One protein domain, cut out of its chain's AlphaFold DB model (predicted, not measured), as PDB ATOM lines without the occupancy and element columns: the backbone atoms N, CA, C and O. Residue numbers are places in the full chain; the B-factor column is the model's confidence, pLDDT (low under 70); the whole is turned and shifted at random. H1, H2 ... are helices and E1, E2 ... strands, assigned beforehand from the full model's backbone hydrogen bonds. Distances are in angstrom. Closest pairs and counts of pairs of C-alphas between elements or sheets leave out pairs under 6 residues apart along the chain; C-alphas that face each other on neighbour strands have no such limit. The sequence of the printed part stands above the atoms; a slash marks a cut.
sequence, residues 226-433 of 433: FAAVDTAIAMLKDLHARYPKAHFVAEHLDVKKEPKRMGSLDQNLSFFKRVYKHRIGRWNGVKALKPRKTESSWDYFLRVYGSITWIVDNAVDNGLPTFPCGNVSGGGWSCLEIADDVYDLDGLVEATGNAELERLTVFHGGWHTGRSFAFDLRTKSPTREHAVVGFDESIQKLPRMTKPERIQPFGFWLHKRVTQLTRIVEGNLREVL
ATOM      1  N   PHE A 226     192.421 136.656 149.223       97.50
ATOM      2  CA  PHE A 226     192.885 135.985 148.005       97.50
ATOM      3  C   PHE A 226     191.894 134.899 147.575       97.50
ATOM      4  O   PHE A 226     191.445 134.884 146.430       97.50
ATOM      5  N   ALA A 227     191.439 134.080 148.526       96.88
ATOM      6  CA  ALA A 227     190.371 133.110 148.314       96.88
ATOM      7  C   ALA A 227     189.064 133.788 147.870       96.88
ATOM      8  O   ALA A 227     188.287 133.208 147.108       96.88
ATOM      9  N   ALA A 228     188.807 135.021 148.322       97.94
ATOM     10  CA  ALA A 228     187.662 135.806 147.875       97.94
ATOM     11  C   ALA A 228     187.778 136.214 146.396       97.94
ATOM     12  O   ALA A 228     186.777 136.120 145.682       97.94
ATOM     13  N   VAL A 229     188.978 136.573 145.914       97.94
ATOM     14  CA  VAL A 229     189.230 136.770 144.473       97.94
ATOM     15  C   VAL A 229     188.946 135.476 143.714       97.94
ATOM     16  O   VAL A 229     188.100 135.476 142.822       97.94
ATOM     17  N   ASP A 230     189.578 134.366 144.099       97.38
ATOM     18  CA  ASP A 230     189.440 133.085 143.392       97.38
ATOM     19  C   ASP A 230     187.978 132.614 143.336       97.38
ATOM     20  O   ASP A 230     187.496 132.165 142.293       97.38
ATOM     21  N   THR A 231     187.243 132.775 144.442       97.19
ATOM     22  CA  THR A 231     185.814 132.441 144.525       97.19
ATOM     23  C   THR A 231     184.990 133.321 143.590       97.19
ATOM     24  O   THR A 231     184.147 132.805 142.860       97.19
ATOM     25  N   ALA A 232     185.248 134.631 143.551       97.19
ATOM     26  CA  ALA A 232     184.560 135.541 142.640       97.19
ATOM     27  C   ALA A 232     184.786 135.143 141.172       97.19
ATOM     28  O   ALA A 232     183.832 135.044 140.400       97.19
ATOM     29  N   ILE A 233     186.027 134.830 140.790       96.75
ATOM     30  CA  ILE A 233     186.335 134.365 139.432       96.75
ATOM     31  C   ILE A 233     185.644 133.030 139.134       96.75
ATOM     32  O   ILE A 233     185.087 132.854 138.048       96.75
ATOM     33  N   ALA A 234     185.634 132.095 140.084       95.75
ATOM     34  CA  ALA A 234     184.961 130.810 139.924       95.75
ATOM     35  C   ALA A 234     183.445 130.968 139.718       95.75
ATOM     36  O   ALA A 234     182.886 130.289 138.858       95.75
ATOM     37  N   MET A 235     182.795 131.898 140.427       96.31
ATOM     38  CA  MET A 235     181.375 132.227 140.231       96.31
ATOM     39  C   MET A 235     181.093 132.748 138.819       96.31
ATOM     40  O   MET A 235     180.127 132.327 138.186       96.31
ATOM     41  N   LEU A 236     181.954 133.630 138.304       95.88
ATOM     42  CA  LEU A 236     181.826 134.165 136.947       95.88
ATOM     43  C   LEU A 236     182.019 133.079 135.881       95.88
ATOM     44  O   LEU A 236     181.234 133.004 134.935       95.88
ATOM     45  N   LYS A 237     183.033 132.217 136.042       94.69
ATOM     46  CA  LYS A 237     183.281 131.075 135.145       94.69
ATOM     47  C   LYS A 237     182.113 130.087 135.153       94.69
ATOM     48  O   LYS A 237     181.666 129.659 134.094       94.69
ATOM     49  N   ASP A 238     181.592 129.764 136.334       94.56
ATOM     50  CA  ASP A 238     180.433 128.888 136.492       94.56
ATOM     51  C   ASP A 238     179.188 129.456 135.803       94.56
ATOM     52  O   ASP A 238     178.567 128.765 134.996       94.56
ATOM     53  N   LEU A 239     178.845 130.721 136.059       93.12
ATOM     54  CA  LEU A 239     177.684 131.338 135.423       93.12
ATOM     55  C   LEU A 239     177.841 131.361 133.894       93.12
ATOM     56  O   LEU A 239     176.910 130.985 133.182       93.12
ATOM     57  N   HIS A 240     179.027 131.733 133.395       91.19
ATOM     58  CA  HIS A 240     179.365 131.713 131.968       91.19
ATOM     59  C   HIS A 240     179.131 130.325 131.353       91.19
ATOM     60  O   HIS A 240     178.553 130.216 130.268       91.19
ATOM     61  N   ALA A 241     179.562 129.261 132.034       90.00
ATOM     62  CA  ALA A 241     179.408 127.889 131.562       90.00
ATOM     63  C   ALA A 241     177.951 127.396 131.632       90.00
ATOM     64  O   ALA A 241     177.469 126.771 130.686       90.00
ATOM     65  N   ARG A 242     177.230 127.689 132.723       90.38
ATOM     66  CA  ARG A 242     175.836 127.252 132.926       90.38
ATOM     67  C   ARG A 242     174.861 127.921 131.966       90.38
ATOM     68  O   ARG A 242     173.895 127.284 131.543       90.38
ATOM     69  N   TYR A 243     175.103 129.182 131.626       87.50
ATOM     70  CA  TYR A 243     174.225 129.965 130.769       87.50
ATOM     71  C   TYR A 243     174.975 130.444 129.525       87.50
ATOM     72  O   TYR A 243     175.662 131.466 129.543       87.50
ATOM     73  N   PRO A 244     174.843 129.725 128.393       83.81
ATOM     74  CA  PRO A 244     175.658 130.001 127.223       83.81
ATOM     75  C   PRO A 244     175.217 131.194 126.365       83.81
ATOM     76  O   PRO A 244     175.685 131.360 125.239       83.81
ATOM     77  N   LYS A 245     174.261 131.991 126.846       81.62
ATOM     78  CA  LYS A 245     173.608 133.064 126.091       81.62
ATOM     79  C   LYS A 245     173.304 134.253 126.996       81.62
ATOM     80  O   LYS A 245     173.272 134.095 128.212       81.62
ATOM     81  N   ALA A 246     173.018 135.403 126.387       81.00
ATOM     82  CA  ALA A 246     172.647 136.662 127.048       81.00
ATOM     83  C   ALA A 246     173.735 137.310 127.917       81.00
ATOM     84  O   ALA A 246     173.551 138.420 128.391       81.00
ATOM     85  N   HIS A 247     174.856 136.644 128.168       87.75
ATOM     86  CA  HIS A 247     175.996 137.233 128.853       87.75
ATOM     87  C   HIS A 247     177.260 136.418 128.573       87.75
ATOM     88  O   HIS A 247     177.201 135.259 128.138       87.75
ATOM     89  N   PHE A 248     178.410 137.021 128.852       88.88
ATOM     90  CA  PHE A 248     179.699 136.345 128.850       88.88
ATOM     91  C   PHE A 248     180.750 137.182 129.577       88.88
ATOM     92  O   PHE A 248     180.604 138.382 129.776       88.88
ATOM     93  N   VAL A 249     181.839 136.524 129.942       91.88
ATOM     94  CA  VAL A 249     183.027 137.165 130.511       91.88
ATOM     95  C   VAL A 249     184.106 137.105 129.449       91.88
ATOM     96  O   VAL A 249     184.436 136.003 129.002       91.88
ATOM     97  N   ALA A 250     184.614 138.259 129.017       90.31
ATOM     98  CA  ALA A 250     185.555 138.363 127.906       90.31
ATOM     99  C   ALA A 250     186.783 137.479 128.143       90.31
ATOM    100  O   ALA A 250     187.170 136.691 127.282       90.31
ATOM    101  N   GLU A 251     187.333 137.525 129.352       93.62
ATOM    102  CA  GLU A 251     188.514 136.767 129.742       93.62
ATOM    103  C   GLU A 251     188.286 135.259 129.762       93.62
ATOM    104  O   GLU A 251     189.245 134.506 129.624       93.62
ATOM    105  N   HIS A 252     187.045 134.787 129.887       93.44
ATOM    106  CA  HIS A 252     186.742 133.356 129.842       93.44
ATOM    107  C   HIS A 252     186.268 132.863 128.470       93.44
ATOM    108  O   HIS A 252     186.148 131.662 128.256       93.44
ATOM    109  N   LEU A 253     185.995 133.773 127.539       89.25
ATOM    110  CA  LEU A 253     185.439 133.435 126.239       89.25
ATOM    111  C   LEU A 253     186.424 132.606 125.397       89.25
ATOM    112  O   LEU A 253     187.567 133.016 125.180       89.25
ATOM    113  N   ASP A 254     185.962 131.489 124.830       85.88
ATOM    114  CA  ASP A 254     186.689 130.766 123.780       85.88
ATOM    115  C   ASP A 254     186.078 131.091 122.409       85.88
ATOM    116  O   ASP A 254     185.146 130.442 121.931       85.88
ATOM    117  N   VAL A 255     186.628 132.107 121.737       75.19
ATOM    118  CA  VAL A 255     186.121 132.592 120.436       75.19
ATOM    119  C   VAL A 255     186.096 131.495 119.368       75.19
ATOM    120  O   VAL A 255     185.272 131.558 118.456       75.19
ATOM    121  N   LYS A 256     186.975 130.487 119.465       75.44
ATOM    122  CA  LYS A 256     187.024 129.384 118.496       75.44
ATOM    123  C   LYS A 256     185.902 128.376 118.733       75.44
ATOM    124  O   LYS A 256     185.406 127.795 117.772       75.44
ATOM    125  N   LYS A 257     185.503 128.169 119.990       80.00
ATOM    126  CA  LYS A 257     184.495 127.163 120.368       80.00
ATOM    127  C   LYS A 257     183.092 127.734 120.555       80.00
ATOM    128  O   LYS A 257     182.129 126.974 120.521       80.00
ATOM    129  N   GLU A 258     182.952 129.052 120.698       76.56
ATOM    130  CA  GLU A 258     181.680 129.696 121.055       76.56
ATOM    131  C   GLU A 258     181.203 130.775 120.053       76.56
ATOM    132  O   GLU A 258     180.791 131.867 120.458       76.56
ATOM    133  N   PRO A 259     181.166 130.505 118.730       67.56
ATOM    134  CA  PRO A 259     180.790 131.515 117.734       67.56
ATOM    135  C   PRO A 259     179.349 132.028 117.905       67.56
ATOM    136  O   PRO A 259     179.069 133.190 117.618       67.56
ATOM    137  N   LYS A 260     178.438 131.191 118.421       63.72
ATOM    138  CA  LYS A 260     177.027 131.552 118.660       63.72
ATOM    139  C   LYS A 260     176.829 132.495 119.849       63.72
ATOM    140  O   LYS A 260     175.883 133.271 119.831       63.72
ATOM    141  N   ARG A 261     177.704 132.440 120.860       72.56
ATOM    142  CA  ARG A 261     177.670 133.344 122.025       72.56
ATOM    143  C   ARG A 261     178.062 134.767 121.629       72.56
ATOM    144  O   ARG A 261     177.563 135.732 122.187       72.56
ATOM    145  N   MET A 262     178.925 134.875 120.624       63.66
ATOM    146  CA  MET A 262     179.383 136.147 120.077       63.66
ATOM    147  C   MET A 262     178.406 136.749 119.064       63.66
ATOM    148  O   MET A 262     178.301 137.967 118.979       63.66
ATOM    149  N   GLY A 263     177.669 135.913 118.325       57.25
ATOM    150  CA  GLY A 263     176.680 136.365 117.341       57.25
ATOM    151  C   GLY A 263     175.433 137.041 117.925       57.25
ATOM    152  O   GLY A 263     174.698 137.652 117.172       57.25
ATOM    153  N   SER A 264     175.178 136.962 119.239       52.88
ATOM    154  CA  SER A 264     174.012 137.615 119.857       52.88
ATOM    155  C   SER A 264     174.226 139.088 120.236       52.88
ATOM    156  O   SER A 264     173.278 139.733 120.654       52.88
ATOM    157  N   LEU A 265     175.438 139.642 120.107       58.00
ATOM    158  CA  LEU A 265     175.776 141.025 120.517       58.00
ATOM    159  C   LEU A 265     175.749 141.996 119.322       58.00
ATOM    160  O   LEU A 265     176.672 142.784 119.092       58.00
ATOM    161  N   ASP A 266     174.710 141.853 118.511       51.94
ATOM    162  CA  ASP A 266     174.751 141.937 117.050       51.94
ATOM    163  C   ASP A 266     174.795 143.337 116.406       51.94
ATOM    164  O   ASP A 266     174.192 143.572 115.369       51.94
ATOM    165  N   GLN A 267     175.532 144.304 116.950       49.50
ATOM    166  CA  GLN A 267     175.811 145.532 116.174       49.50
ATOM    167  C   GLN A 267     177.266 145.980 116.199       49.50
ATOM    168  O   GLN A 267     177.698 146.681 115.293       49.50
ATOM    169  N   ASN A 268     178.065 145.541 117.175       54.62
ATOM    170  CA  ASN A 268     179.400 146.110 117.357       54.62
ATOM    171  C   ASN A 268     180.452 145.102 117.853       54.62
ATOM    172  O   ASN A 268     181.490 145.456 118.414       54.62
ATOM    173  N   LEU A 269     180.215 143.815 117.601       63.09
ATOM    174  CA  LEU A 269     181.123 142.726 117.955       63.09
ATOM    175  C   LEU A 269     182.555 142.934 117.429       63.09
ATOM    176  O   LEU A 269     183.523 142.531 118.072       63.09
ATOM    177  N   SER A 270     182.696 143.540 116.248       64.81
ATOM    178  CA  SER A 270     183.988 143.880 115.642       64.81
ATOM    179  C   SER A 270     184.745 144.924 116.467       64.81
ATOM    180  O   SER A 270     185.935 144.745 116.728       64.81
ATOM    181  N   PHE A 271     184.048 145.963 116.933       69.38
ATOM    182  CA  PHE A 271     184.588 146.979 117.826       69.38
ATOM    183  C   PHE A 271     185.003 146.364 119.166       69.38
ATOM    184  O   PHE A 271     186.157 146.501 119.569       69.38
ATOM    185  N   PHE A 272     184.106 145.599 119.796       76.00
ATOM    186  CA  PHE A 272     184.384 144.889 121.046       76.00
ATOM    187  C   PHE A 272     185.628 143.994 120.933       76.00
ATOM    188  O   PHE A 272     186.554 144.099 121.736       76.00
ATOM    189  N   LYS A 273     185.700 143.149 119.892       75.75
ATOM    190  CA  LYS A 273     186.858 142.273 119.645       75.75
ATOM    191  C   LYS A 273     188.150 143.056 119.445       75.75
ATOM    192  O   LYS A 273     189.208 142.539 119.787       75.75
ATOM    193  N   ARG A 274     188.080 144.256 118.863       77.56
ATOM    194  CA  ARG A 274     189.242 145.120 118.643       77.56
ATOM    195  C   ARG A 274     189.743 145.718 119.956       77.56
ATOM    196  O   ARG A 274     190.929 145.584 120.231       77.56
ATOM    197  N   VAL A 275     188.857 146.313 120.755       77.56
ATOM    198  CA  VAL A 275     189.212 146.942 122.042       77.56
ATOM    199  C   VAL A 275     189.719 145.904 123.042       77.56
ATOM    200  O   VAL A 275     190.785 146.064 123.627       77.56
ATOM    201  N   TYR A 276     189.020 144.775 123.164       81.69
ATOM    202  CA  TYR A 276     189.304 143.767 124.190       81.69
ATOM    203  C   TYR A 276     190.136 142.585 123.703       81.69
ATOM    204  O   TYR A 276     190.224 141.564 124.386       81.69
ATOM    205  N   LYS A 277     190.783 142.707 122.538       85.50
ATOM    206  CA  LYS A 277     191.547 141.619 121.906       85.50
ATOM    207  C   LYS A 277     192.525 140.939 122.868       85.50
ATOM    208  O   LYS A 277     192.654 139.721 122.839       85.50
ATOM    209  N   HIS A 278     193.208 141.726 123.697       86.19
ATOM    210  CA  HIS A 278     194.234 141.252 124.627       86.19
ATOM    211  C   HIS A 278     193.658 140.636 125.917       86.19
ATOM    212  O   HIS A 278     194.372 139.927 126.624       86.19
ATOM    213  N   ARG A 279     192.379 140.884 126.225       88.06
ATOM    214  CA  ARG A 279     191.682 140.318 127.392       88.06
ATOM    215  C   ARG A 279     190.984 139.006 127.054       88.06
ATOM    216  O   ARG A 279     190.903 138.119 127.898       88.06
ATOM    217  N   ILE A 280     190.500 138.860 125.819       89.31
ATOM    218  CA  ILE A 280     189.690 137.712 125.401       89.31
ATOM    219  C   ILE A 280     190.404 136.377 125.650       89.31
ATOM    220  O   ILE A 280     191.509 136.139 125.166       89.31
ATOM    221  N   GLY A 281     189.734 135.482 126.380       90.31
ATOM    222  CA  GLY A 281     190.217 134.130 126.658       90.31
ATOM    223  C   GLY A 281     191.423 134.050 127.600       90.31
ATOM    224  O   GLY A 281     191.966 132.961 127.787       90.31
ATOM    225  N   ARG A 282     191.843 135.163 128.219       92.19
ATOM    226  CA  ARG A 282     192.997 135.226 129.130       92.19
ATOM    227  C   ARG A 282     192.911 134.245 130.302       92.19
ATOM    228  O   ARG A 282     193.938 133.791 130.786       92.19
ATOM    229  N   TRP A 283     191.712 133.889 130.759       94.25
ATOM    230  CA  TRP A 283     191.500 132.942 131.857       94.25
ATOM    231  C   TRP A 283     191.482 131.473 131.433       94.25
ATOM    232  O   TRP A 283     191.358 130.593 132.298       94.25
ATOM    233  N   ASN A 284     191.568 131.182 130.135       88.19
ATOM    234  CA  ASN A 284     191.517 129.817 129.631       88.19
ATOM    235  C   ASN A 284     192.778 129.062 130.063       88.19
ATOM    236  O   ASN A 284     193.888 129.384 129.658       88.19
ATOM    237  N   GLY A 285     192.600 128.063 130.932       83.06
ATOM    238  CA  GLY A 285     193.705 127.301 131.523       83.06
ATOM    239  C   GLY A 285     194.385 127.967 132.726       83.06
ATOM    240  O   GLY A 285     195.260 127.349 133.331       83.06
ATOM    241  N   VAL A 286     193.965 129.173 133.130       88.56
ATOM    242  CA  VAL A 286     194.493 129.836 134.332       88.56
ATOM    243  C   VAL A 286     194.045 129.091 135.585       88.56
ATOM    244  O   VAL A 286     192.849 128.857 135.796       88.56
ATOM    245  N   LYS A 287     195.020 128.769 136.438       86.00
ATOM    246  CA  LYS A 287     194.826 128.186 137.768       86.00
ATOM    247  C   LYS A 287     195.145 129.232 138.833       86.00
ATOM    248  O   LYS A 287     196.054 130.038 138.637       86.00
ATOM    249  N   ALA A 288     194.414 129.191 139.947       85.06
ATOM    250  CA  ALA A 288     194.744 129.988 141.124       85.06
ATOM    251  C   ALA A 288     196.190 129.700 141.553       85.06
ATOM    252  O   ALA A 288     196.646 128.552 141.507       85.06
ATOM    253  N   LEU A 289     196.917 130.751 141.924       89.44
ATOM    254  CA  LEU A 289     198.310 130.655 142.348       89.44
ATOM    255  C   LEU A 289     198.407 130.945 143.840       89.44
ATOM    256  O   LEU A 289     197.532 131.562 144.434       89.44
ATOM    257  N   LYS A 290     199.512 130.539 144.461       92.44
ATOM    258  CA  LYS A 290     199.767 130.943 145.841       92.44
ATOM    259  C   LYS A 290     200.011 132.462 145.901       92.44
ATOM    260  O   LYS A 290     200.768 132.973 145.063       92.44
ATOM    261  N   PRO A 291     199.438 133.170 146.889       93.31
ATOM    262  CA  PRO A 291     199.772 134.564 147.126       93.31
ATOM    263  C   PRO A 291     201.250 134.754 147.485       93.31
ATOM    264  O   PRO A 291     201.857 133.932 148.182       93.31
ATOM    265  N   ARG A 292     201.844 135.853 147.026       93.88
ATOM    266  CA  ARG A 292     203.181 136.307 147.431       93.88
ATOM    267  C   ARG A 292     203.095 136.959 148.813       93.88
ATOM    268  O   ARG A 292     202.110 137.608 149.140       93.88
ATOM    269  N   LYS A 293     204.155 136.838 149.622       86.25
ATOM    270  CA  LYS A 293     204.175 137.307 151.028       86.25
ATOM    271  C   LYS A 293     203.834 138.793 151.214       86.25
ATOM    272  O   LYS A 293     203.492 139.201 152.316       86.25
ATOM    273  N   THR A 294     204.002 139.602 150.177       87.75
ATOM    274  CA  THR A 294     203.967 141.065 150.247       87.75
ATOM    275  C   THR A 294     203.085 141.686 149.163       87.75
ATOM    276  O   THR A 294     203.239 142.867 148.856       87.75
ATOM    277  N   GLU A 295     202.179 140.917 148.562       94.25
ATOM    278  CA  GLU A 295     201.237 141.440 147.567       94.25
ATOM    279  C   GLU A 295     199.857 141.673 148.193       94.25
ATOM    280  O   GLU A 295     199.474 140.976 149.134       94.25
ATOM    281  N   SER A 296     199.129 142.668 147.689       96.19
ATOM    282  CA  SER A 296     197.713 142.857 148.015       96.19
ATOM    283  C   SER A 296     196.834 141.895 147.208       96.19
ATOM    284  O   SER A 296     197.273 141.309 146.215       96.19
ATOM    285  N   SER A 297     195.565 141.741 147.587       97.31
ATOM    286  CA  SER A 297     194.602 140.968 146.793       97.31
ATOM    287  C   SER A 297     194.306 141.603 145.426       97.31
ATOM    288  O   SER A 297     193.963 140.881 144.491       97.31
ATOM    289  N   TRP A 298     194.505 142.919 145.274       95.44
ATOM    290  CA  TRP A 298     194.506 143.604 143.976       95.44
ATOM    291  C   TRP A 298     195.689 143.174 143.099       95.44
ATOM    292  O   TRP A 298     195.489 142.719 141.973       95.44
ATOM    293  N   ASP A 299     196.908 143.227 143.639       95.44
ATOM    294  CA  ASP A 299     198.119 142.814 142.915       95.44
ATOM    295  C   ASP A 299     198.040 141.334 142.515       95.44
ATOM    296  O   ASP A 299     198.402 140.953 141.400       95.44
ATOM    297  N   TYR A 300     197.520 140.494 143.416       97.56
ATOM    298  CA  TYR A 300     197.232 139.089 143.140       97.56
ATOM    299  C   TYR A 300     196.246 138.936 141.977       97.56
ATOM    300  O   TYR A 300     196.509 138.175 141.044       97.56
ATOM    301  N   PHE A 301     195.132 139.674 142.004       96.44
ATOM    302  CA  PHE A 301     194.129 139.656 140.944       96.44
ATOM    303  C   PHE A 301     194.724 140.047 139.585       96.44
ATOM    304  O   PHE A 301     194.590 139.280 138.630       96.44
ATOM    305  N   LEU A 302     195.439 141.171 139.497       94.38
ATOM    306  CA  LEU A 302     196.086 141.609 138.256       94.38
ATOM    307  C   LEU A 302     197.117 140.586 137.759       94.38
ATOM    308  O   LEU A 302     197.181 140.261 136.574       94.38
ATOM    309  N   ARG A 303     197.910 140.014 138.668       95.06
ATOM    310  CA  ARG A 303     198.951 139.045 138.316       95.06
ATOM    311  C   ARG A 303     198.384 137.717 137.810       95.06
ATOM    312  O   ARG A 303     198.956 137.132 136.892       95.06
ATOM    313  N   VAL A 304     197.325 137.202 138.434       95.94
ATOM    314  CA  VAL A 304     196.763 135.875 138.121       95.94
ATOM    315  C   VAL A 304     195.707 135.955 137.022       95.94
ATOM    316  O   VAL A 304     195.717 135.144 136.099       95.94
ATOM    317  N   TYR A 305     194.805 136.927 137.115       95.88
ATOM    318  CA  TYR A 305     193.623 137.040 136.262       95.88
ATOM    319  C   TYR A 305     193.702 138.218 135.291       95.88
ATOM    320  O   TYR A 305     193.144 138.132 134.195       95.88
ATOM    321  N   GLY A 306     194.426 139.281 135.647       93.62
ATOM    322  CA  GLY A 306     194.643 140.451 134.800       93.62
ATOM    323  C   GLY A 306     193.496 141.437 134.820       93.62
ATOM    324  O   GLY A 306     193.679 142.585 135.195       93.62
ATOM    325  N   SER A 307     192.324 140.983 134.399       93.38
ATOM    326  CA  SER A 307     191.152 141.829 134.231       93.38
ATOM    327  C   SER A 307     189.864 141.026 134.377       93.38
ATOM    328  O   SER A 307     189.888 139.794 134.377       93.38
ATOM    329  N   ILE A 308     188.744 141.732 134.518       92.62
ATOM    330  CA  ILE A 308     187.387 141.207 134.351       92.62
ATOM    331  C   ILE A 308     186.654 142.161 133.416       92.62
ATOM    332  O   ILE A 308     186.606 143.353 133.691       92.62
ATOM    333  N   THR A 309     186.017 141.648 132.373       90.25
ATOM    334  CA  THR A 309     185.081 142.383 131.524       90.25
ATOM    335  C   THR A 309     183.847 141.509 131.323       90.25
ATOM    336  O   THR A 309     183.841 140.571 130.521       90.25
ATOM    337  N   TRP A 310     182.797 141.780 132.101       90.69
ATOM    338  CA  TRP A 310     181.563 140.997 132.088       90.69
ATOM    339  C   TRP A 310     180.450 141.725 131.345       90.69
ATOM    340  O   TRP A 310     179.841 142.665 131.857       90.69
ATOM    341  N   ILE A 311     180.154 141.214 130.154       86.69
ATOM    342  CA  ILE A 311     179.128 141.728 129.257       86.69
ATOM    343  C   ILE A 311     177.805 141.011 129.484       86.69
ATOM    344  O   ILE A 311     177.757 139.783 129.617       86.69
ATOM    345  N   VAL A 312     176.731 141.787 129.472       84.19
ATOM    346  CA  VAL A 312     175.347 141.335 129.549       84.19
ATOM    347  C   VAL A 312     174.553 141.900 128.373       84.19
ATOM    348  O   VAL A 312     174.835 142.976 127.854       84.19
ATOM    349  N   ASP A 313     173.576 141.129 127.924       79.31
ATOM    350  CA  ASP A 313     172.599 141.507 126.913       79.31
ATOM    351  C   ASP A 313     171.459 142.301 127.563       79.31
ATOM    352  O   ASP A 313     171.087 142.029 128.709       79.31
ATOM    353  N   ASN A 314     170.854 143.226 126.817       74.44
ATOM    354  CA  ASN A 314     169.702 144.019 127.259       74.44
ATOM    355  C   ASN A 314     168.525 143.145 127.726       74.44
ATOM    356  O   ASN A 314     167.695 143.566 128.521       74.44
ATOM    357  N   ALA A 315     168.414 141.906 127.241       73.19
ATOM    358  CA  ALA A 315     167.385 140.979 127.700       73.19
ATOM    359  C   ALA A 315     167.544 140.576 129.181       73.19
ATOM    360  O   ALA A 315     166.575 140.120 129.794       73.19
ATOM    361  N   VAL A 316     168.744 140.708 129.761       79.88
ATOM    362  CA  VAL A 316     169.063 140.269 131.133       79.88
ATOM    363  C   VAL A 316     169.698 141.356 132.001       79.88
ATOM    364  O   VAL A 316     170.134 141.058 133.114       79.88
ATOM    365  N   ASP A 317     169.716 142.604 131.539       78.06
ATOM    366  CA  ASP A 317     170.327 143.732 132.248       78.06
ATOM    367  C   ASP A 317     169.458 144.323 133.371       78.06
ATOM    368  O   ASP A 317     169.928 145.134 134.164       78.06
ATOM    369  N   ASN A 318     168.197 143.904 133.484       80.31
ATOM    370  CA  ASN A 318     167.258 144.544 134.395       80.31
ATOM    371  C   ASN A 318     167.722 144.536 135.859       80.31
ATOM    372  O   ASN A 318     167.999 143.485 136.443       80.31
ATOM    373  N   GLY A 319     167.755 145.718 136.474       78.94
ATOM    374  CA  GLY A 319     168.238 145.904 137.840       78.94
ATOM    375  C   GLY A 319     169.757 145.765 137.996       78.94
ATOM    376  O   GLY A 319     170.248 145.837 139.125       78.94
ATOM    377  N   LEU A 320     170.509 145.582 136.904       81.50
ATOM    378  CA  LEU A 320     171.965 145.658 136.897       81.50
ATOM    379  C   LEU A 320     172.416 147.085 136.577       81.50
ATOM    380  O   LEU A 320     171.901 147.703 135.649       81.50
ATOM    381  N   PRO A 321     173.416 147.610 137.297       78.75
ATOM    382  CA  PRO A 321     174.136 148.783 136.834       78.75
ATOM    383  C   PRO A 321     175.026 148.369 135.655       78.75
ATOM    384  O   PRO A 321     176.027 147.678 135.854       78.75
ATOM    385  N   THR A 322     174.660 148.764 134.438       78.75
ATOM    386  CA  THR A 322     175.419 148.471 133.216       78.75
ATOM    387  C   THR A 322     175.935 149.740 132.555       78.75
ATOM    388  O   THR A 322     175.326 150.792 132.673       78.75
ATOM    389  N   PHE A 323     177.065 149.652 131.859       77.19
ATOM    390  CA  PHE A 323     177.683 150.775 131.156       77.19
ATOM    391  C   PHE A 323     178.189 150.351 129.774       77.19
ATOM    392  O   PHE A 323     178.465 149.165 129.569       77.19
ATOM    393  N   PRO A 324     178.327 151.290 128.821       75.88
ATOM    394  CA  PRO A 324     178.929 151.001 127.527       75.88
ATOM    395  C   PRO A 324     180.361 150.494 127.701       75.88
ATOM    396  O   PRO A 324     181.194 151.161 128.314       75.88
ATOM    397  N   CYS A 325     180.659 149.316 127.159       72.75
ATOM    398  CA  CYS A 325     182.006 148.767 127.242       72.75
ATOM    399  C   CYS A 325     182.992 149.655 126.457       72.75
ATOM    400  O   CYS A 325     182.764 149.943 125.280       72.75
ATOM    401  N   GLY A 326     184.089 150.065 127.098       64.88
ATOM    402  CA  GLY A 326     185.174 150.829 126.472       64.88
ATOM    403  C   GLY A 326     184.938 152.337 126.417       64.88
ATOM    404  O   GLY A 326     185.511 152.992 125.552       64.88
ATOM    405  N   ASN A 327     184.064 152.869 127.282       57.78
ATOM    406  CA  ASN A 327     183.694 154.290 127.378       57.78
ATOM    407  C   ASN A 327     183.261 154.936 126.042       57.78
ATOM    408  O   ASN A 327     183.344 156.144 125.839       57.78
ATOM    409  N   VAL A 328     182.801 154.110 125.104       51.69
ATOM    410  CA  VAL A 328     182.385 154.503 123.758       51.69
ATOM    411  C   VAL A 328     181.142 153.714 123.366       51.69
ATOM    412  O   VAL A 328     180.986 152.532 123.692       51.69
ATOM    413  N   SER A 329     180.222 154.376 122.667       47.97
ATOM    414  CA  SER A 329     179.011 153.757 122.136       47.97
ATOM    415  C   SER A 329     179.391 152.694 121.098       47.97
ATOM    416  O   SER A 329     179.729 152.994 119.958       47.97
ATOM    417  N   GLY A 330     179.382 151.425 121.509       49.78
ATOM    418  CA  GLY A 330     179.703 150.310 120.615       49.78
ATOM    419  C   GLY A 330     180.261 149.056 121.287       49.78
ATOM    420  O   GLY A 330     180.419 148.039 120.638       49.78
ATOM    421  N   GLY A 331     180.571 149.032 122.579       53.56
ATOM    422  CA  GLY A 331     181.139 147.818 123.190       53.56
ATOM    423  C   GLY A 331     180.137 146.744 123.643       53.56
ATOM    424  O   GLY A 331     180.555 145.673 124.075       53.56
ATOM    425  N   GLY A 332     178.831 147.022 123.584       70.25
ATOM    426  CA  GLY A 332     177.826 146.308 124.381       70.25
ATOM    427  C   GLY A 332     177.748 146.858 125.812       70.25
ATOM    428  O   GLY A 332     178.369 147.877 126.113       70.25
ATOM    429  N   TRP A 333     176.984 146.198 126.684       78.94
ATOM    430  CA  TRP A 333     176.758 146.640 128.062       78.94
ATOM    431  C   TRP A 333     177.531 145.766 129.044       78.94
ATOM    432  O   TRP A 333     177.312 144.561 129.128       78.94
ATOM    433  N   SER A 334     178.447 146.371 129.791       83.00
ATOM    434  CA  SER A 334     179.210 145.705 130.843       83.00
ATOM    435  C   SER A 334     178.585 145.988 132.202       83.00
ATOM    436  O   SER A 334     178.233 147.128 132.489       83.00
ATOM    437  N   CYS A 335     178.443 144.977 133.059       86.12
ATOM    438  CA  CYS A 335     178.049 145.183 134.460       86.12
ATOM    439  C   CYS A 335     179.250 145.198 135.418       86.12
ATOM    440  O   CYS A 335     179.090 145.472 136.609       86.12
ATOM    441  N   LEU A 336     180.449 144.866 134.923       89.38
ATOM    442  CA  LEU A 336     181.687 144.830 135.700       89.38
ATOM    443  C   LEU A 336     182.896 144.902 134.756       89.38
ATOM    444  O   LEU A 336     183.090 143.989 133.950       89.38
ATOM    445  N   GLU A 337     183.720 145.948 134.879       87.88
ATOM    446  CA  GLU A 337     184.978 146.080 134.135       87.88
ATOM    447  C   GLU A 337     186.110 146.565 135.040       87.88
ATOM    448  O   GLU A 337     186.130 147.699 135.513       87.88
ATOM    449  N   ILE A 338     187.070 145.680 135.278       89.56
ATOM    450  CA  ILE A 338     188.189 145.915 136.180       89.56
ATOM    451  C   ILE A 338     189.472 145.572 135.434       89.56
ATOM    452  O   ILE A 338     189.662 144.416 135.058       89.56
ATOM    453  N   ALA A 339     190.336 146.563 135.247       86.44
ATOM    454  CA  ALA A 339     191.697 146.432 134.738       86.44
ATOM    455  C   ALA A 339     192.530 147.633 135.228       86.44
ATOM    456  O   ALA A 339     191.987 148.537 135.868       86.44
ATOM    457  N   ASP A 340     193.833 147.623 134.971       81.75
ATOM    458  CA  ASP A 340     194.758 148.711 135.307       81.75
ATOM    459  C   ASP A 340     194.729 149.874 134.299       81.75
ATOM    460  O   ASP A 340     195.184 150.965 134.621       81.75
ATOM    461  N   ASP A 341     194.152 149.662 133.114       73.25
ATOM    462  CA  ASP A 341     194.192 150.557 131.951       73.25
ATOM    463  C   ASP A 341     192.835 151.202 131.598       73.25
ATOM    464  O   ASP A 341     192.644 151.694 130.489       73.25
ATOM    465  N   VAL A 342     191.852 151.168 132.506       71.19
ATOM    466  CA  VAL A 342     190.462 151.561 132.189       71.19
ATOM    467  C   VAL A 342     190.263 153.079 132.108       71.19
ATOM    468  O   VAL A 342     189.410 153.535 131.350       71.19
ATOM    469  N   TYR A 343     191.020 153.861 132.880       74.00
ATOM    470  CA  TYR A 343     190.825 155.308 133.012       74.00
ATOM    471  C   TYR A 343     192.119 156.083 132.772       74.00
ATOM    472  O   TYR A 343     193.126 155.832 133.430       74.00
ATOM    473  N   ASP A 344     192.042 157.081 131.888       73.38
ATOM    474  CA  ASP A 344     193.076 158.099 131.704       73.38
ATOM    475  C   ASP A 344     192.899 159.206 132.754       73.38
ATOM    476  O   ASP A 344     192.182 160.190 132.556       73.38
ATOM    477  N   LEU A 345     193.489 158.987 133.929       77.00
ATOM    478  CA  LEU A 345     193.448 159.965 135.014       77.00
ATOM    479  C   LEU A 345     194.279 161.208 134.712       77.00
ATOM    480  O   LEU A 345     193.898 162.283 135.166       77.00
ATOM    481  N   ASP A 346     195.353 161.081 133.935       79.38
ATOM    482  CA  ASP A 346     196.231 162.201 133.598       79.38
ATOM    483  C   ASP A 346     195.463 163.224 132.750       79.38
ATOM    484  O   ASP A 346     195.420 164.411 133.089       79.38
ATOM    485  N   GLY A 347     194.737 162.757 131.729       77.50
ATOM    486  CA  GLY A 347     193.844 163.610 130.940       77.50
ATOM    487  C   GLY A 347     192.713 164.234 131.770       77.50
ATOM    488  O   GLY A 347     192.318 165.378 131.533       77.50
ATOM    489  N   LEU A 348     192.201 163.528 132.786       77.38
ATOM    490  CA  LEU A 348     191.165 164.067 133.673       77.38
ATOM    491  C   LEU A 348     191.713 165.126 134.642       77.38
ATOM    492  O   LEU A 348     191.033 166.119 134.912       77.38
ATOM    493  N   VAL A 349     192.932 164.947 135.158       84.62
ATOM    494  CA  VAL A 349     193.638 165.953 135.965       84.62
ATOM    495  C   VAL A 349     193.836 167.222 135.144       84.62
ATOM    496  O   VAL A 349     193.494 168.302 135.623       84.62
ATOM    497  N   GLU A 350     194.308 167.097 133.902       83.19
ATOM    498  CA  GLU A 350     194.492 168.230 132.990       83.19
ATOM    499  C   GLU A 350     193.165 168.955 132.718       83.19
ATOM    500  O   GLU A 350     193.081 170.176 132.854       83.19
ATOM    501  N   ALA A 351     192.101 168.206 132.414       80.62
ATOM    502  CA  ALA A 351     190.792 168.774 132.101       80.62
ATOM    503  C   ALA A 351     190.109 169.458 133.300       80.62
ATOM    504  O   ALA A 351     189.368 170.426 133.122       80.62
ATOM    505  N   THR A 352     190.316 168.951 134.518       79.06
ATOM    506  CA  THR A 352     189.636 169.447 135.731       79.06
ATOM    507  C   THR A 352     190.487 170.402 136.568       79.06
ATOM    508  O   THR A 352     189.948 171.093 137.434       79.06
ATOM    509  N   GLY A 353     191.806 170.428 136.357       82.31
ATOM    510  CA  GLY A 353     192.767 171.117 137.219       82.31
ATOM    511  C   GLY A 353     192.895 170.511 138.624       82.31
ATOM    512  O   GLY A 353     193.480 171.134 139.512       82.31
ATOM    513  N   ASN A 354     192.329 169.322 138.867       82.25
ATOM    514  CA  ASN A 354     192.278 168.706 140.190       82.25
ATOM    515  C   ASN A 354     193.401 167.673 140.380       82.25
ATOM    516  O   ASN A 354     193.204 166.476 140.172       82.25
ATOM    517  N   ALA A 355     194.566 168.130 140.844       84.94
ATOM    518  CA  ALA A 355     195.744 167.281 141.075       84.94
ATOM    519  C   ALA A 355     195.529 166.166 142.120       84.94
ATOM    520  O   ALA A 355     196.255 165.176 142.141       84.94
ATOM    521  N   GLU A 356     194.512 166.268 142.983       81.25
ATOM    522  CA  GLU A 356     194.206 165.195 143.936       81.25
ATOM    523  C   GLU A 356     193.769 163.900 143.228       81.25
ATOM    524  O   GLU A 356     193.917 162.818 143.794       81.25
ATOM    525  N   LEU A 357     193.271 163.979 141.988       83.88
ATOM    526  CA  LEU A 357     192.870 162.807 141.205       83.88
ATOM    527  C   LEU A 357     194.041 161.859 140.899       83.88
ATOM    528  O   LEU A 357     193.816 160.655 140.808       83.88
ATOM    529  N   GLU A 358     195.285 162.350 140.872       85.75
ATOM    530  CA  GLU A 358     196.504 161.526 140.743       85.75
ATOM    531  C   GLU A 358     196.671 160.526 141.900       85.75
ATOM    532  O   GLU A 358     197.435 159.563 141.829       85.75
ATOM    533  N   ARG A 359     195.966 160.747 143.017       88.62
ATOM    534  CA  ARG A 359     195.978 159.855 144.182       88.62
ATOM    535  C   ARG A 359     194.946 158.737 144.090       88.62
ATOM    536  O   ARG A 359     194.736 158.035 145.084       88.62
ATOM    537  N   LEU A 360     194.297 158.570 142.942       88.50
ATOM    538  CA  LEU A 360     193.302 157.539 142.698       88.50
ATOM    539  C   LEU A 360     193.766 156.543 141.630       88.50
ATOM    540  O   LEU A 360     194.594 156.840 140.783       88.50
ATOM    541  N   THR A 361     193.186 155.348 141.646       87.94
ATOM    542  CA  THR A 361     193.190 154.434 140.493       87.94
ATOM    543  C   THR A 361     191.759 153.993 140.239       87.94
ATOM    544  O   THR A 361     191.195 153.257 141.051       87.94
ATOM    545  N   VAL A 362     191.149 154.487 139.161       84.38
ATOM    546  CA  VAL A 362     189.712 154.327 138.885       84.38
ATOM    547  C   VAL A 362     189.442 153.060 138.075       84.38
ATOM    548  O   VAL A 362     190.192 152.708 137.171       84.38
ATOM    549  N   PHE A 363     188.343 152.380 138.386       82.25
ATOM    550  CA  PHE A 363     187.842 151.223 137.650       82.25
ATOM    551  C   PHE A 363     186.304 151.150 137.702       82.25
ATOM    552  O   PHE A 363     185.650 151.760 138.560       82.25
ATOM    553  N   HIS A 364     185.696 150.368 136.805       79.44
ATOM    554  CA  HIS A 364     184.240 150.266 136.705       79.44
ATOM    555  C   HIS A 364     183.659 149.065 137.468       79.44
ATOM    556  O   HIS A 364     183.902 147.893 137.179       79.44
ATOM    557  N   GLY A 365     182.760 149.354 138.407       68.88
ATOM    558  CA  GLY A 365     181.957 148.351 139.117       68.88
ATOM    559  C   GLY A 365     180.476 148.315 138.714       68.88
ATOM    560  O   GLY A 365     179.666 147.877 139.536       68.88
ATOM    561  N   GLY A 366     180.142 148.818 137.512       56.97
ATOM    562  CA  GLY A 366     178.780 149.087 137.007       56.97
ATOM    563  C   GLY A 366     178.403 150.579 137.110       56.97
ATOM    564  O   GLY A 366     178.539 151.130 138.199       56.97
ATOM    565  N   TRP A 367     177.925 151.256 136.047       55.28
ATOM    566  CA  TRP A 367     177.615 152.705 136.104       55.28
ATOM    567  C   TRP A 367     176.228 153.120 135.591       55.28
ATOM    568  O   TRP A 367     175.867 152.848 134.461       55.28
ATOM    569  N   HIS A 368     175.536 153.919 136.408       41.56
ATOM    570  CA  HIS A 368     174.853 155.164 136.025       41.56
ATOM    571  C   HIS A 368     175.123 156.175 137.165       41.56
ATOM    572  O   HIS A 368     175.259 155.747 138.313       41.56
ATOM    573  N   THR A 369     175.288 157.460 136.824       41.06
ATOM    574  CA  THR A 369     175.668 158.626 137.664       41.06
ATOM    575  C   THR A 369     175.974 158.359 139.157       41.06
ATOM    576  O   THR A 369     175.074 158.136 139.967       41.06
ATOM    577  N   GLY A 370     177.265 158.443 139.529       49.84
ATOM    578  CA  GLY A 370     177.768 158.499 140.912       49.84
ATOM    579  C   GLY A 370     178.322 157.198 141.526       49.84
ATOM    580  O   GLY A 370     178.233 157.053 142.749       49.84
ATOM    581  N   ARG A 371     178.810 156.209 140.745       59.19
ATOM    582  CA  ARG A 371     179.117 154.842 141.266       59.19
ATOM    583  C   ARG A 371     180.306 154.057 140.662       59.19
ATOM    584  O   ARG A 371     180.367 152.842 140.845       59.19
ATOM    585  N   SER A 372     181.264 154.693 139.996       77.94
ATOM    586  CA  SER A 372     182.568 154.081 139.670       77.94
ATOM    587  C   SER A 372     183.324 153.960 140.976       77.94
ATOM    588  O   SER A 372     182.938 154.537 141.999       77.94
ATOM    589  N   PHE A 373     184.391 153.181 140.959       85.81
ATOM    590  CA  PHE A 373     185.195 152.981 142.141       85.81
ATOM    591  C   PHE A 373     186.615 153.426 141.870       85.81
ATOM    592  O   PHE A 373     187.092 153.360 140.744       85.81
ATOM    593  N   ALA A 374     187.281 153.875 142.919       88.69
ATOM    594  CA  ALA A 374     188.695 154.158 142.875       88.69
ATOM    595  C   ALA A 374     189.395 153.487 144.047       88.69
ATOM    596  O   ALA A 374     188.848 153.432 145.151       88.69
ATOM    597  N   PHE A 375     190.615 153.018 143.822       91.31
ATOM    598  CA  PHE A 375     191.555 152.805 144.909       91.31
ATOM    599  C   PHE A 375     192.082 154.159 145.374       91.31
ATOM    600  O   PHE A 375     192.659 154.898 144.583       91.31
ATOM    601  N   ASP A 376     191.886 154.482 146.648       92.31
ATOM    602  CA  ASP A 376     192.500 155.641 147.291       92.31
ATOM    603  C   ASP A 376     193.940 155.295 147.696       92.31
ATOM    604  O   ASP A 376     194.179 154.516 148.628       92.31
ATOM    605  N   LEU A 377     194.907 155.873 146.982       91.50
ATOM    606  CA  LEU A 377     196.329 155.573 147.138       91.50
ATOM    607  C   LEU A 377     196.973 156.301 148.324       91.50
ATOM    608  O   LEU A 377     198.110 155.996 148.686       91.50
ATOM    609  N   ARG A 378     196.259 157.235 148.970       90.88
ATOM    610  CA  ARG A 378     196.790 158.045 150.086       90.88
ATOM    611  C   ARG A 378     197.015 157.230 151.354       90.88
ATOM    612  O   ARG A 378     197.778 157.634 152.227       90.88
ATOM    613  N   THR A 379     196.337 156.090 151.478       91.06
ATOM    614  CA  THR A 379     196.434 155.209 152.644       91.06
ATOM    615  C   THR A 379     196.567 153.758 152.220       91.06
ATOM    616  O   THR A 379     196.075 153.345 151.170       91.06
ATOM    617  N   LYS A 380     197.256 152.980 153.056       93.12
ATOM    618  CA  LYS A 380     197.529 151.570 152.806       93.12
ATOM    619  C   LYS A 380     197.396 150.777 154.099       93.12
ATOM    620  O   LYS A 380     197.866 151.218 155.145       93.12
ATOM    621  N   SER A 381     196.740 149.623 154.034       92.62
ATOM    622  CA  SER A 381     196.610 148.717 155.183       92.62
ATOM    623  C   SER A 381     197.914 147.941 155.439       92.62
ATOM    624  O   SER A 381     198.774 147.877 154.553       92.62
ATOM    625  N   PRO A 382     198.064 147.272 156.602       88.31
ATOM    626  CA  PRO A 382     199.200 146.377 156.851       88.31
ATOM    627  C   PRO A 382     199.337 145.256 155.809       88.31
ATOM    628  O   PRO A 382     200.446 144.829 155.494       88.31
ATOM    629  N   THR A 383     198.220 144.818 155.218       87.06
ATOM    630  CA  THR A 383     198.170 143.820 154.136       87.06
ATOM    631  C   THR A 383     198.255 144.447 152.747       87.06
ATOM    632  O   THR A 383     197.909 143.811 151.758       87.06
ATOM    633  N   ARG A 384     198.718 145.698 152.657       92.81
ATOM    634  CA  ARG A 384     198.986 146.415 151.406       92.81
ATOM    635  C   ARG A 384     197.760 146.746 150.549       92.81
ATOM    636  O   ARG A 384     197.919 147.190 149.420       92.81
ATOM    637  N   GLU A 385     196.563 146.601 151.097       95.94
ATOM    638  CA  GLU A 385     195.308 146.973 150.437       95.94
ATOM    639  C   GLU A 385     195.099 148.488 150.437       95.94
ATOM    640  O   GLU A 385     195.447 149.160 151.415       95.94
ATOM    641  N   HIS A 386     194.456 148.978 149.381       94.62
ATOM    642  CA  HIS A 386     193.965 150.345 149.253       94.62
ATOM    643  C   HIS A 386     192.452 150.392 149.468       94.62
ATOM    644  O   HIS A 386     191.738 149.428 149.185       94.62
ATOM    645  N   ALA A 387     191.953 151.513 149.986       93.19
ATOM    646  CA  ALA A 387     190.521 151.679 150.188       93.19
ATOM    647  C   ALA A 387     189.807 151.813 148.842       93.19
ATOM    648  O   ALA A 387     190.205 152.628 148.016       93.19
ATOM    649  N   VAL A 388     188.728 151.055 148.648       91.62
ATOM    650  CA  VAL A 388     187.834 151.242 147.503       91.62
ATOM    651  C   VAL A 388     186.795 152.305 147.860       91.62
ATOM    652  O   VAL A 388     185.956 152.085 148.737       91.62
ATOM    653  N   VAL A 389     186.848 153.453 147.190       88.88
ATOM    654  CA  VAL A 389     185.940 154.594 147.389       88.88
ATOM    655  C   VAL A 389     185.054 154.807 146.167       88.88
ATOM    656  O   VAL A 389     185.372 154.334 145.080       88.88
ATOM    657  N   GLY A 390     183.924 155.494 146.341       86.25
ATOM    658  CA  GLY A 390     183.114 155.940 145.206       86.25
ATOM    659  C   GLY A 390     183.839 157.027 144.414       86.25
ATOM    660  O   GLY A 390     184.500 157.881 145.006       86.25
ATOM    661  N   PHE A 391     183.700 156.988 143.095       82.69
ATOM    662  CA  PHE A 391     184.292 157.926 142.153       82.69
ATOM    663  C   PHE A 391     183.216 158.504 141.232       82.69
ATOM    664  O   PHE A 391     182.316 157.783 140.795       82.69
ATOM    665  N   ASP A 392     183.334 159.798 140.950       78.56
ATOM    666  CA  ASP A 392     182.548 160.531 139.965       78.56
ATOM    667  C   ASP A 392     183.451 161.549 139.269       78.56
ATOM    668  O   ASP A 392     184.264 162.188 139.928       78.56
ATOM    669  N   GLU A 393     183.307 161.716 137.957       74.56
ATOM    670  CA  GLU A 393     184.106 162.667 137.172       74.56
ATOM    671  C   GLU A 393     183.825 164.118 137.585       74.56
ATOM    672  O   GLU A 393     184.664 164.995 137.409       74.56
ATOM    673  N   SER A 394     182.671 164.370 138.214       76.31
ATOM    674  CA  SER A 394     182.328 165.677 138.786       76.31
ATOM    675  C   SER A 394     182.947 165.951 140.169       76.31
ATOM    676  O   SER A 394     182.665 166.990 140.780       76.31
ATOM    677  N   ILE A 395     183.780 165.042 140.698       77.56
ATOM    678  CA  ILE A 395     184.312 165.137 142.061       77.56
ATOM    679  C   ILE A 395     185.210 166.370 142.253       77.56
ATOM    680  O   ILE A 395     186.299 166.497 141.704       77.56
ATOM    681  N   GLN A 396     184.757 167.278 143.116       75.75
ATOM    682  CA  GLN A 396     185.492 168.502 143.457       75.75
ATOM    683  C   GLN A 396     186.515 168.285 144.580       75.75
ATOM    684  O   GLN A 396     187.508 168.996 144.678       75.75
ATOM    685  N   LYS A 397     186.260 167.319 145.472       79.06
ATOM    686  CA  LYS A 397     187.136 166.974 146.599       79.06
ATOM    687  C   LYS A 397     187.075 165.483 146.869       79.06
ATOM    688  O   LYS A 397     185.987 164.911 146.924       79.06
ATOM    689  N   LEU A 398     188.234 164.877 147.107       82.00
ATOM    690  CA  LEU A 398     188.306 163.474 147.494       82.00
ATOM    691  C   LEU A 398     187.590 163.217 148.831       82.00
ATOM    692  O   LEU A 398     187.618 164.074 149.724       82.00
ATOM    693  N   PRO A 399     187.004 162.020 149.024       83.25
ATOM    694  CA  PRO A 399     186.433 161.642 150.306       83.25
ATOM    695  C   PRO A 399     187.496 161.636 151.409       83.25
ATOM    696  O   PRO A 399     188.704 161.579 151.153       83.25
ATOM    697  N   ARG A 400     187.046 161.671 152.668       89.19
ATOM    698  CA  ARG A 400     187.946 161.555 153.822       89.19
ATOM    699  C   ARG A 400     188.737 160.249 153.725       89.19
ATOM    700  O   ARG A 400     188.146 159.192 153.518       89.19
ATOM    701  N   MET A 401     190.050 160.335 153.937       91.44
ATOM    702  CA  MET A 401     190.938 159.172 153.925       91.44
ATOM    703  C   MET A 401     190.431 158.078 154.868       91.44
ATOM    704  O   MET A 401     190.105 158.331 156.036       91.44
ATOM    705  N   THR A 402     190.387 156.853 154.353       93.00
ATOM    706  CA  THR A 402     190.025 155.677 155.144       93.00
ATOM    707  C   THR A 402     191.204 155.294 156.027       93.00
ATOM    708  O   THR A 402     192.335 155.203 155.564       93.00
ATOM    709  N   LYS A 403     190.963 155.066 157.321       94.31
ATOM    710  CA  LYS A 403     192.038 154.637 158.223       94.31
ATOM    711  C   LYS A 403     192.544 153.235 157.839       94.31
ATOM    712  O   LYS A 403     191.695 152.401 157.515       94.31
ATOM    713  N   PRO A 404     193.859 152.945 157.919       94.38
ATOM    714  CA  PRO A 404     194.441 151.658 157.518       94.38
ATOM    715  C   PRO A 404     193.719 150.417 158.056       94.38
ATOM    716  O   PRO A 404     193.506 149.456 157.323       94.38
ATOM    717  N   GLU A 405     193.288 150.449 159.316       93.75
ATOM    718  CA  GLU A 405     192.586 149.361 160.003       93.75
ATOM    719  C   GLU A 405     191.126 149.165 159.553       93.75
ATOM    720  O   GLU A 405     190.508 148.153 159.874       93.75
ATOM    721  N   ARG A 406     190.562 150.127 158.814       94.31
ATOM    722  CA  ARG A 406     189.193 150.086 158.270       94.31
ATOM    723  C   ARG A 406     189.149 149.769 156.778       94.31
ATOM    724  O   ARG A 406     188.058 149.707 156.211       94.31
ATOM    725  N   ILE A 407     190.302 149.600 156.135       95.88
ATOM    726  CA  ILE A 407     190.370 149.284 154.710       95.88
ATOM    727  C   ILE A 407     189.809 147.878 154.490       95.88
ATOM    728  O   ILE A 407     190.332 146.895 155.014       95.88
ATOM    729  N   GLN A 408     188.740 147.783 153.697       94.38
ATOM    730  CA  GLN A 408     188.248 146.506 153.192       94.38
ATOM    731  C   GLN A 408     189.193 146.010 152.083       94.38
ATOM    732  O   GLN A 408     189.358 146.725 151.096       94.38
ATOM    733  N   PRO A 409     189.756 144.791 152.190       96.19
ATOM    734  CA  PRO A 409     190.560 144.205 151.121       96.19
ATOM    735  C   PRO A 409     189.793 144.071 149.803       96.19
ATOM    736  O   PRO A 409     188.612 143.691 149.810       96.19
ATOM    737  N   PHE A 410     190.480 144.302 148.680       96.00
ATOM    738  CA  PHE A 410     189.883 144.250 147.343       96.00
ATOM    739  C   PHE A 410     189.152 142.930 147.082       96.00
ATOM    740  O   PHE A 410     188.015 142.934 146.613       96.00
ATOM    741  N   GLY A 411     189.747 141.795 147.446       97.19
ATOM    742  CA  GLY A 411     189.141 140.490 147.197       97.19
ATOM    743  C   GLY A 411     187.767 140.302 147.841       97.19
ATOM    744  O   GLY A 411     186.850 139.770 147.212       97.19
ATOM    745  N   PHE A 412     187.563 140.801 149.065       97.38
ATOM    746  CA  PHE A 412     186.247 140.752 149.712       97.38
ATOM    747  C   PHE A 412     185.243 141.711 149.071       97.38
ATOM    748  O   PHE A 412     184.058 141.375 148.966       97.38
ATOM    749  N   TRP A 413     185.706 142.883 148.627       94.88
ATOM    750  CA  TRP A 413     184.889 143.810 147.848       94.88
ATOM    751  C   TRP A 413     184.425 143.156 146.535       94.88
ATOM    752  O   TRP A 413     183.223 143.138 146.250       94.88
ATOM    753  N   LEU A 414     185.349 142.529 145.796       95.69
ATOM    754  CA  LEU A 414     185.082 141.860 144.524       95.69
ATOM    755  C   LEU A 414     184.097 140.702 144.702       95.69
ATOM    756  O   LEU A 414     183.088 140.639 144.003       95.69
ATOM    757  N   HIS A 415     184.336 139.823 145.677       96.81
ATOM    758  CA  HIS A 415     183.447 138.701 145.981       96.81
ATOM    759  C   HIS A 415     182.021 139.157 146.303       96.81
ATOM    760  O   HIS A 415     181.051 138.613 145.763       96.81
ATOM    761  N   LYS A 416     181.869 140.191 147.142       94.38
ATOM    762  CA  LYS A 416     180.556 140.767 147.459       94.38
ATOM    763  C   LYS A 416     179.870 141.299 146.199       94.38
ATOM    764  O   LYS A 416     178.687 141.022 145.997       94.38
ATOM    765  N   ARG A 417     180.604 142.027 145.353       91.62
ATOM    766  CA  ARG A 417     180.081 142.605 144.110       91.62
ATOM    767  C   ARG A 417     179.639 141.521 143.128       91.62
ATOM    768  O   ARG A 417     178.490 141.533 142.694       91.62
ATOM    769  N   VAL A 418     180.503 140.549 142.842       94.62
ATOM    770  CA  VAL A 418     180.204 139.428 141.940       94.62
ATOM    771  C   VAL A 418     179.025 138.605 142.450       94.62
ATOM    772  O   VAL A 418     178.156 138.250 141.657       94.62
ATOM    773  N   THR A 419     178.925 138.361 143.759       94.44
ATOM    774  CA  THR A 419     177.777 137.652 144.346       94.44
ATOM    775  C   THR A 419     176.458 138.374 144.073       94.44
ATOM    776  O   THR A 419     175.474 137.746 143.680       94.44
ATOM    777  N   GLN A 420     176.430 139.694 144.265       92.19
ATOM    778  CA  GLN A 420     175.236 140.505 144.018       92.19
ATOM    779  C   GLN A 420     174.847 140.499 142.536       92.19
ATOM    780  O   GLN A 420     173.695 140.211 142.217       92.19
ATOM    781  N   LEU A 421     175.806 140.760 141.644       91.88
ATOM    782  CA  LEU A 421     175.569 140.808 140.199       91.88
ATOM    783  C   LEU A 421     175.137 139.440 139.651       91.88
ATOM    784  O   LEU A 421     174.135 139.351 138.952       91.88
ATOM    785  N   THR A 422     175.811 138.357 140.054       92.88
ATOM    786  CA  THR A 422     175.468 136.973 139.668       92.88
ATOM    787  C   THR A 422     174.051 136.614 140.073       92.88
ATOM    788  O   THR A 422     173.310 136.062 139.265       92.88
ATOM    789  N   ARG A 423     173.626 136.977 141.289       91.69
ATOM    790  CA  ARG A 423     172.260 136.715 141.751       91.69
ATOM    791  C   ARG A 423     171.209 137.413 140.883       91.69
ATOM    792  O   ARG A 423     170.159 136.824 140.633       91.69
ATOM    793  N   ILE A 424     171.474 138.649 140.461       90.69
ATOM    794  CA  ILE A 424     170.556 139.420 139.613       90.69
ATOM    795  C   ILE A 424     170.533 138.827 138.198       90.69
ATOM    796  O   ILE A 424     169.461 138.453 137.727       90.69
ATOM    797  N   VAL A 425     171.701 138.646 137.566       90.44
ATOM    798  CA  VAL A 425     171.822 138.066 136.214       90.44
ATOM    799  C   VAL A 425     171.174 136.686 136.150       90.44
ATOM    800  O   VAL A 425     170.381 136.415 135.255       90.44
ATOM    801  N   GLU A 426     171.452 135.812 137.118       91.00
ATOM    802  CA  GLU A 426     170.859 134.475 137.171       91.00
ATOM    803  C   GLU A 426     169.337 134.524 137.368       91.00
ATOM    804  O   GLU A 426     168.609 133.736 136.762       91.00
ATOM    805  N   GLY A 427     168.837 135.463 138.178       89.00
ATOM    806  CA  GLY A 427     167.405 135.721 138.311       89.00
ATOM    807  C   GLY A 427     166.763 136.094 136.973       89.00
ATOM    808  O   GLY A 427     165.774 135.474 136.585       89.00
ATOM    809  N   ASN A 428     167.369 137.033 136.245       87.62
ATOM    810  CA  ASN A 428     166.888 137.496 134.944       87.62
ATOM    811  C   ASN A 428     166.965 136.388 133.879       87.62
ATOM    812  O   ASN A 428     166.002 136.154 133.154       87.62
ATOM    813  N   LEU A 429     168.065 135.630 133.831       87.94
ATOM    814  CA  LEU A 429     168.235 134.487 132.924       87.94
ATOM    815  C   LEU A 429     167.152 133.429 133.130       87.94
ATOM    816  O   LEU A 429     166.592 132.924 132.164       87.94
ATOM    817  N   ARG A 430     166.808 133.114 134.384       85.31
ATOM    818  CA  ARG A 430     165.725 132.169 134.699       85.31
ATOM    819  C   ARG A 430     164.352 132.661 134.248       85.31
ATOM    820  O   ARG A 430     163.435 131.849 134.155       85.31
ATOM    821  N   GLU A 431     164.179 133.955 134.012       81.88
ATOM    822  CA  GLU A 431     162.917 134.534 133.549       81.88
ATOM    823  C   GLU A 431     162.794 134.528 132.029       81.88
ATOM    824  O   GLU A 431     161.686 134.343 131.526       81.88
ATOM    825  N   VAL A 432     163.909 134.694 131.311       80.69
ATOM    826  CA  VAL A 432     163.921 134.809 129.842       80.69
ATOM    827  C   VAL A 432     164.260 133.509 129.100       80.69
ATOM    828  O   VAL A 432     164.026 133.433 127.890       80.69
ATOM    829  N   LEU A 433     164.796 132.502 129.805       78.62
ATOM    830  CA  LEU A 433     165.034 131.126 129.333       78.62
ATOM    831  C   LEU A 433     163.890 130.188 129.750       78.62
ATOM    832  O   LEU A 433     163.523 129.312 128.928       78.62
TER     833      LEU A 433
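What this domain is: This is residues 226 to 433 of the 433 residues of an uncharacterized protein of Myxococcus virescens (UniProt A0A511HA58). Two long helices, H1 and H7, lie side by side over one face of a small sheet, E1 E2 E3; a second small sheet, E4 E5 E6, meets the end of E3, with the short helices H5 and H6 at the end of E4 away from E3. H4 packs on the first residues of H1 and H7. The printed part has 208 residues, with seven named helices and six named strands in the order H1 E1 H2 H3 H4 E2 E3 H5 H6 E4 E5 E6 H7. Both sheets are antiparallel; the class is mixed, helices and strands, with 100 residues, under half, in named elements. The whole is compact, with a radius of gyration of the C-alphas of 17.2 A and spans of 46 by 40 by 30 A.

How they stand to each other: H1, residues 226 to 242, touches H7, residues 410 to 432, the same way at a shallow tilt of 16 degrees; their closest C-alphas, Val 229 and Gly 411, are 4.6 A apart. E1, residues 247 to 249, is antiparallel to E2, residues 308 to 312, with N 248 and O 311 within hydrogen-bond range at 2.9 A. E2 and E3, residues 333 to 338, form a hairpin, with N 310 and O 336 at 2.9 A. H1 and H7 are on the sheet E1 E2 E3 and make two layers with it, that is, helices on one face of a sheet. H2, residues 259 to 262, and H3, residues 269 to 275, are close but not clearly touching, C-alphas 262 and 269 being 7.1 A apart. H4, residues 297 to 304, touches residues 226 to 229 of H1 alone, at a steep tilt of 53 degrees; the closest C-alphas, Phe 226 and Ser 297, are 5.4 A apart. H5, residues 345 to 352, touches H6, residues 355 to 359, closest at C-alphas 349 and 355, 5.7 A. E4, residues 360 to 363, E5, residues 372 to 376, and E6, residues 387 to 391, form a meander, each strand the antiparallel neighbour of the one before, with N 361 and O 375 at 3.0 A and N 374 and O 389 at 2.9 A; H6 only grazes this sheet. The closest C-alphas of E3 and E4, Ile 338 and Phe 363, are 5.5 A apart. In H1, H3, H4, H5 and H7 every O i to N i+4 pair is within hydrogen-bond range; H6 has 0 of 1, but 2 of 2 O i to N i+3 pairs, and H2 is too short.

Where its parts are: H1 begins at C-alpha 226 (192.885, 135.985, 148.005) and is 24.4 A long. E3 is 14.0 A long. H7 is 32.7 A long, ending at C-alpha 432 (163.921, 134.809, 129.842).

The domain as a whole: The C-alphas of Gly 353 and Leu 433, the two farthest apart, are 49.3 A apart. The printed part has no cut; the links H3 to H4, E2 to E3 and E6 to H7 are long. The mean pLDDT of the printed part is 83.6, and residues 259 to 260, 262 to 271, 326 to 331 and 365 to 371 are under 70.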